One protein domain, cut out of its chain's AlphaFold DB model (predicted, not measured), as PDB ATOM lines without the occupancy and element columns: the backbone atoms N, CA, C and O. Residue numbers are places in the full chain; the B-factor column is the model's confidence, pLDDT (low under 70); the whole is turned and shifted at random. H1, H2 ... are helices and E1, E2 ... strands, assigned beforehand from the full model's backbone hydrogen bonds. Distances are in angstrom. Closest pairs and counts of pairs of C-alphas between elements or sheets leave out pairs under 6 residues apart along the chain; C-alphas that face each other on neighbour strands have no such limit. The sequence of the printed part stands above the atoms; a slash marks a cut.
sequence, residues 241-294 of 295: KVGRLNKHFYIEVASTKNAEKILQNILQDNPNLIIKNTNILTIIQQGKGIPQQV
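Overview. This is residues 241 to 294 of the 295 residues of the protein "LysM domain-containing protein" of Legionellales bacterium (UniProt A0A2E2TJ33). A two-stranded hairpin, E1 and E2, has the helix H1 over one face and the shorter helix H2 on the E2 side, away from E1, with the two helices touching at a steep tilt, and the last residues fold back beside E2, where 292 to 293 pair with 250 to 251, antiparallel. The printed part has 54 residues, running E1, E2, H1, H2, with an antiparallel sheet and a mixed class. It is compact, with a radius of gyration of the C-alphas of 10.1 A, and spans 29 by 21 by 19 A.

Arrangement. Start with E1, residues 241 to 245, and E2, residues 248 to 253, an antiparallel hairpin at 152 degrees; N 243 and O 250 are 2.9 A apart, within hydrogen-bond range. Next come H1, residues 259 to 269, and H2, residues 280 to 286, where every O i to N i+4 pair is within range. They touch, closest at the C-alphas of Ala 259 and Gln 285, 5.6 A, opposite ways at a steep tilt of 51 degrees. E1 and H2 are apart.

Along the chain. Find C-alpha 241 at (164.558, 200.131, 178.363), where E1 begins its 13.2 A; E2 covers 16.8 A, H1 15.1 A and H2 9.8 A, ending at C-alpha 286, (176.832, 202.440, 186.413).

Size, cuts and confidence. The farthest C-alphas, Asn 246 and Asn 258, are 29.8 A apart. The printed part has no cut, no link is long, and no printed residue is under 70 in pLDDT.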
ATOM      1  N   LYS A 241     165.125 200.823 179.521       95.31
ATOM      2  CA  LYS A 241     164.558 200.131 178.363       95.31
ATOM      3  C   LYS A 241     165.217 198.763 178.221       95.31
ATOM      4  O   LYS A 241     166.387 198.596 178.565       95.31
ATOM      5  N   VAL A 242     164.461 197.807 177.691       95.44
ATOM      6  CA  VAL A 242     164.943 196.471 177.327       95.44
ATOM      7  C   VAL A 242     164.725 196.290 175.834       95.44
ATOM      8  O   VAL A 242     163.668 196.644 175.310       95.44
ATOM      9  N   GLY A 243     165.736 195.778 175.145       95.31
ATOM     10  CA  GLY A 243     165.705 195.597 173.702       95.31
ATOM     11  C   GLY A 243     166.409 194.331 173.257       95.31
ATOM     12  O   GLY A 243     167.029 193.626 174.058       95.31
ATOM     13  N   ARG A 244     166.290 194.034 171.965       95.12
ATOM     14  CA  ARG A 244     166.893 192.864 171.326       95.12
ATOM     15  C   ARG A 244     167.677 193.258 170.085       95.12
ATOM     16  O   ARG A 244     167.265 194.149 169.342       95.12
ATOM     17  N   LEU A 245     168.798 192.568 169.896       94.94
ATOM     18  CA  LEU A 245     169.615 192.620 168.691       94.94
ATOM     19  C   LEU A 245     170.280 191.266 168.478       94.94
ATOM     20  O   LEU A 245     170.957 190.771 169.381       94.94
ATOM     21  N   ASN A 246     170.104 190.662 167.303       93.06
ATOM     22  CA  ASN A 246     170.761 189.401 166.940       93.06
ATOM     23  C   ASN A 246     170.584 188.294 168.000       93.06
ATOM     24  O   ASN A 246     171.525 187.579 168.333       93.06
ATOM     25  N   LYS A 247     169.361 188.147 168.536       90.38
ATOM     26  CA  LYS A 247     168.982 187.194 169.607       90.38
ATOM     27  C   LYS A 247     169.544 187.491 171.005       90.38
ATOM     28  O   LYS A 247     169.192 186.764 171.931       90.38
ATOM     29  N   HIS A 248     170.331 188.548 171.180       93.75
ATOM     30  CA  HIS A 248     170.812 188.986 172.487       93.75
ATOM     31  C   HIS A 248     169.900 190.062 173.082       93.75
ATOM     32  O   HIS A 248     169.331 190.878 172.355       93.75
ATOM     33  N   PHE A 249     169.763 190.062 174.406       94.81
ATOM     34  CA  PHE A 249     169.048 191.090 175.151       94.81
ATOM     35  C   PHE A 249     169.990 192.206 175.584       94.81
ATOM     36  O   PHE A 249     171.109 191.956 176.037       94.81
ATOM     37  N   TYR A 250     169.487 193.432 175.494       95.19
ATOM     38  CA  TYR A 250     170.169 194.650 175.897       95.19
ATOM     39  C   TYR A 250     169.323 195.413 176.904       95.19
ATOM     40  O   TYR A 250     168.095 195.429 176.807       95.19
ATOM     41  N   ILE A 251     169.990 196.074 177.844       94.75
ATOM     42  CA  ILE A 251     169.369 196.991 178.797       94.75
ATOM     43  C   ILE A 251     170.056 198.344 178.693       94.75
ATOM     44  O   ILE A 251     171.281 198.433 178.676       94.75
ATOM     45  N   GLU A 252     169.252 199.395 178.649       94.31
ATOM     46  CA  GLU A 252     169.685 200.786 178.717       94.31
ATOM     47  C   GLU A 252     169.083 201.406 179.977       94.31
ATOM     48  O   GLU A 252     167.891 201.237 180.232       94.31
ATOM     49  N   VAL A 253     169.897 202.094 180.781       92.25
ATOM     50  CA  VAL A 253     169.479 202.690 182.060       92.25
ATOM     51  C   VAL A 253     169.891 204.155 182.085       92.25
ATOM     52  O   VAL A 253     171.080 204.461 182.020       92.25
ATOM     53  N   ALA A 254     168.904 205.043 182.206       85.19
ATOM     54  CA  ALA A 254     169.081 206.495 182.212       85.19
ATOM     55  C   ALA A 254     169.160 207.099 183.629       85.19
ATOM     56  O   ALA A 254     169.594 208.234 183.805       85.19
ATOM     57  N   SER A 255     168.737 206.358 184.661       75.62
ATOM     58  CA  SER A 255     168.815 206.781 186.067       75.62
ATOM     59  C   SER A 255     169.232 205.617 186.955       75.62
ATOM     60  O   SER A 255     168.644 204.547 186.875       75.62
ATOM     61  N   THR A 256     170.176 205.855 187.864       72.69
ATOM     62  CA  THR A 256     170.748 204.839 188.768       72.69
ATOM     63  C   THR A 256     170.109 204.811 190.157       72.69
ATOM     64  O   THR A 256     170.447 203.960 190.981       72.69
ATOM     65  N   LYS A 257     169.186 205.739 190.455       77.31
ATOM     66  CA  LYS A 257     168.527 205.802 191.768       77.31
ATOM     67  C   LYS A 257     167.799 204.485 192.054       77.31
ATOM     68  O   LYS A 257     166.830 204.161 191.375       77.31
ATOM     69  N   ASN A 258     168.236 203.793 193.106       82.62
ATOM     70  CA  ASN A 258     167.676 202.521 193.569       82.62
ATOM     71  C   ASN A 258     167.806 201.384 192.528       82.62
ATOM     72  O   ASN A 258     166.815 200.855 192.026       82.62
ATOM     73  N   ALA A 259     169.054 201.030 192.197       87.06
ATOM     74  CA  ALA A 259     169.401 200.022 191.191       87.06
ATOM     75  C   ALA A 259     168.731 198.653 191.416       87.06
ATOM     76  O   ALA A 259     168.307 198.016 190.454       87.06
ATOM     77  N   GLU A 260     168.578 198.218 192.669       89.31
ATOM     78  CA  GLU A 260     167.892 196.962 192.999       89.31
ATOM     79  C   GLU A 260     166.414 197.008 192.615       89.31
ATOM     80  O   GLU A 260     165.913 196.101 191.953       89.31
ATOM     81  N   LYS A 261     165.725 198.107 192.948       90.31
ATOM     82  CA  LYS A 261     164.335 198.320 192.535       90.31
ATOM     83  C   LYS A 261     164.204 198.394 191.013       90.31
ATOM     84  O   LYS A 261     163.237 197.883 190.457       90.31
ATOM     85  N   ILE A 262     165.170 199.008 190.327       90.38
ATOM     86  CA  ILE A 262     165.202 199.026 188.857       90.38
ATOM     87  C   ILE A 262     165.321 197.603 188.307       90.38
ATOM     88  O   ILE A 262     164.556 197.248 187.416       90.38
ATOM     89  N   LEU A 263     166.219 196.778 188.854       91.88
ATOM     90  CA  LEU A 263     166.360 195.384 188.433       91.88
ATOM     91  C   LEU A 263     165.065 194.593 188.652       91.88
ATOM     92  O   LEU A 263     164.623 193.891 187.746       91.88
ATOM     93  N   GLN A 264     164.434 194.736 189.819       91.62
ATOM     94  CA  GLN A 264     163.150 194.092 190.113       91.62
ATOM     95  C   GLN A 264     162.082 194.479 189.086       91.62
ATOM     96  O   GLN A 264     161.435 193.601 188.518       91.62
ATOM     97  N   ASN A 265     161.949 195.773 188.787       93.19
ATOM     98  CA  ASN A 265     160.986 196.251 187.799       93.19
ATOM     99  C   ASN A 265     161.307 195.742 186.383       93.19
ATOM    100  O   ASN A 265     160.397 195.366 185.652       93.19
ATOM    101  N   ILE A 266     162.588 195.679 185.993       92.25
ATOM    102  CA  ILE A 266     163.005 195.116 184.701       92.25
ATOM    103  C   ILE A 266     162.549 193.660 184.578       92.25
ATOM    104  O   ILE A 266     161.971 193.294 183.555       92.25
ATOM    105  N   LEU A 267     162.798 192.842 185.603       93.12
ATOM    106  CA  LEU A 267     162.426 191.427 185.608       93.12
ATOM    107  C   LEU A 267     160.904 191.241 185.602       93.12
ATOM    108  O   LEU A 267     160.394 190.388 184.880       93.12
ATOM    109  N   GLN A 268     160.178 192.070 186.357       93.38
ATOM    110  CA  GLN A 268     158.717 192.048 186.403       93.38
ATOM    111  C   GLN A 268     158.087 192.444 185.060       93.38
ATOM    112  O   GLN A 268     157.168 191.776 184.590       93.38
ATOM    113  N   ASP A 269     158.589 193.507 184.429       91.38
ATOM    114  CA  ASP A 269     158.070 194.013 183.155       91.38
ATOM    115  C   ASP A 269     158.435 193.102 181.967       91.38
ATOM    116  O   ASP A 269     157.807 193.182 180.911       91.38
ATOM    117  N   ASN A 270     159.460 192.251 182.113       92.19
ATOM    118  CA  ASN A 270     160.019 191.437 181.032       92.19
ATOM    119  C   ASN A 270     160.194 189.970 181.473       92.19
ATOM    120  O   ASN A 270     161.326 189.499 181.596       92.19
ATOM    121  N   PRO A 271     159.104 189.201 181.648       90.25
ATOM    122  CA  PRO A 271     159.170 187.829 182.169       90.25
ATOM    123  C   PRO A 271     159.963 186.850 181.284       90.25
ATOM    124  O   PRO A 271     160.419 185.818 181.763       90.25
ATOM    125  N   ASN A 272     160.156 187.175 180.001       88.94
ATOM    126  CA  ASN A 272     160.927 186.368 179.045       88.94
ATOM    127  C   ASN A 272     162.389 186.836 178.887       88.94
ATOM    128  O   ASN A 272     163.102 186.342 178.011       88.94
ATOM    129  N   LEU A 273     162.827 187.828 179.668       90.00
ATOM    130  CA  LEU A 273     164.193 188.338 179.625       90.00
ATOM    131  C   LEU A 273     165.162 187.292 180.180       90.00
ATOM    132  O   LEU A 273     165.056 186.867 181.327       90.00
ATOM    133  N   ILE A 274     166.155 186.926 179.373       87.94
ATOM    134  CA  ILE A 274     167.235 186.035 179.795       87.94
ATOM    135  C   ILE A 274     168.440 186.892 180.169       87.94
ATOM    136  O   ILE A 274     168.996 187.584 179.317       87.94
ATOM    137  N   ILE A 275     168.862 186.812 181.430       87.50
ATOM    138  CA  ILE A 275     170.074 187.465 181.926       87.50
ATOM    139  C   ILE A 275     171.117 186.387 182.208       87.50
ATOM    140  O   ILE A 275     170.921 185.541 183.076       87.50
ATOM    141  N   LYS A 276     172.232 186.419 181.476       89.06
ATOM    142  CA  LYS A 276     173.420 185.588 181.741       89.06
ATOM    143  C   LYS A 276     174.583 186.403 182.297       89.06
ATOM    144  O   LYS A 276     175.557 185.840 182.785       89.06
ATOM    145  N   ASN A 277     174.490 187.728 182.220       82.06
ATOM    146  CA  ASN A 277     175.502 188.627 182.736       82.06
ATOM    147  C   ASN A 277     175.391 188.734 184.264       82.06
ATOM    148  O   ASN A 277     174.468 189.356 184.794       82.06
ATOM    149  N   THR A 278     176.361 188.152 184.970       79.19
ATOM    150  CA  THR A 278     176.440 188.170 186.440       79.19
ATOM    151  C   THR A 278     176.633 189.577 187.015       79.19
ATOM    152  O   THR A 278     176.330 189.804 188.181       79.19
ATOM    153  N   ASN A 279     177.053 190.546 186.194       84.69
ATOM    154  CA  ASN A 279     177.279 191.939 186.584       84.69
ATOM    155  C   ASN A 279     176.085 192.858 186.267       84.69
ATOM    156  O   ASN A 279     176.256 194.073 186.143       84.69
ATOM    157  N   ILE A 280     174.867 192.324 186.122       87.06
ATOM    158  CA  ILE A 280     173.682 193.133 185.793       87.06
ATOM    159  C   ILE A 280     173.440 194.280 186.785       87.06
ATOM    160  O   ILE A 280     173.146 195.403 186.377       87.06
ATOM    161  N   LEU A 281     173.616 194.035 188.087       87.25
ATOM    162  CA  LEU A 281     173.490 195.090 189.093       87.25
ATOM    163  C   LEU A 281     174.527 196.189 188.870       87.25
ATOM    164  O   LEU A 281     174.182 197.363 188.939       87.25
ATOM    165  N   THR A 282     175.761 195.828 188.516       85.94
ATOM    166  CA  THR A 282     176.809 196.793 188.170       85.94
ATOM    167  C   THR A 282     176.444 197.600 186.927       85.94
ATOM    168  O   THR A 282     176.645 198.810 186.915       85.94
ATOM    169  N   ILE A 283     175.860 196.977 185.897       84.88
ATOM    170  CA  ILE A 283     175.364 197.673 184.697       84.88
ATOM    171  C   ILE A 283     174.333 198.741 185.075       84.88
ATOM    172  O   ILE A 283     174.432 199.887 184.628       84.88
ATOM    173  N   ILE A 284     173.379 198.383 185.936       87.94
ATOM    174  CA  ILE A 284     172.322 199.292 186.392       87.94
ATOM    175  C   ILE A 284     172.895 200.388 187.299       87.94
ATOM    176  O   ILE A 284     172.515 201.546 187.161       87.94
ATOM    177  N   GLN A 285     173.826 200.048 188.194       87.44
ATOM    178  CA  GLN A 285     174.495 200.996 189.090       87.44
ATOM    179  C   GLN A 285     175.367 201.998 188.332       87.44
ATOM    180  O   GLN A 285     175.412 203.166 188.708       87.44
ATOM    181  N   GLN A 286     176.049 201.556 187.273       85.75
ATOM    182  CA  GLN A 286     176.832 202.440 186.413       85.75
ATOM    183  C   GLN A 286     175.929 203.383 185.615       85.75
ATOM    184  O   GLN A 286     176.303 204.533 185.422       85.75
ATOM    185  N   GLY A 287     174.767 202.902 185.147       83.88
ATOM    186  CA  GLY A 287     173.749 203.714 184.467       83.88
ATOM    187  C   GLY A 287     174.302 204.610 183.366       83.88
ATOM    188  O   GLY A 287     173.994 205.796 183.318       83.88
ATOM    189  N   LYS A 288     175.131 204.037 182.489       87.31
ATOM    190  CA  LYS A 288     175.852 204.764 181.432       87.31
ATOM    191  C   LYS A 288     174.949 205.403 180.368       87.31
ATOM    192  O   LYS A 288     175.471 206.004 179.440       87.31
ATOM    193  N   GLY A 289     173.628 205.228 180.447       88.69
ATOM    194  CA  GLY A 289     172.692 205.744 179.446       88.69
ATOM    195  C   GLY A 289     172.804 205.072 178.077       88.69
ATOM    196  O   GLY A 289     172.289 205.613 177.112       88.69
ATOM    197  N   ILE A 290     173.475 203.917 177.983       92.31
ATOM    198  CA  ILE A 290     173.684 203.190 176.724       92.31
ATOM    199  C   ILE A 290     173.196 201.740 176.820       92.31
ATOM    200  O   ILE A 290     173.323 201.132 177.891       92.31
ATOM    201  N   PRO A 291     172.675 201.167 175.719       94.50
ATOM    202  CA  PRO A 291     172.382 199.744 175.612       94.50
ATOM    203  C   PRO A 291     173.609 198.877 175.928       94.50
ATOM    204  O   PRO A 291     174.652 198.981 175.286       94.50
ATOM    205  N   GLN A 292     173.470 197.980 176.901       93.19
ATOM    206  CA  GLN A 292     174.486 196.997 177.283       93.19
ATOM    207  C   GLN A 292     173.902 195.591 177.202       93.19
ATOM    208  O   GLN A 292     172.782 195.363 177.654       93.19
ATOM    209  N   GLN A 293     174.653 194.651 176.628       93.44
ATOM    210  CA  GLN A 293     174.216 193.264 176.488       93.44
ATOM    211  C   GLN A 293     174.164 192.557 177.853       93.44
ATOM    212  O   GLN A 293     175.106 192.640 178.647       93.44
ATOM    213  N   VAL A 294     173.078 191.822 178.111       92.69
ATOM    214  CA  VAL A 294     172.829 191.152 179.402       92.69
ATOM    215  C   VAL A 294     172.580 189.645 179.301       92.69
ATOM    216  O   VAL A 294     172.635 188.959 180.321       92.69
TER     217      VAL A 294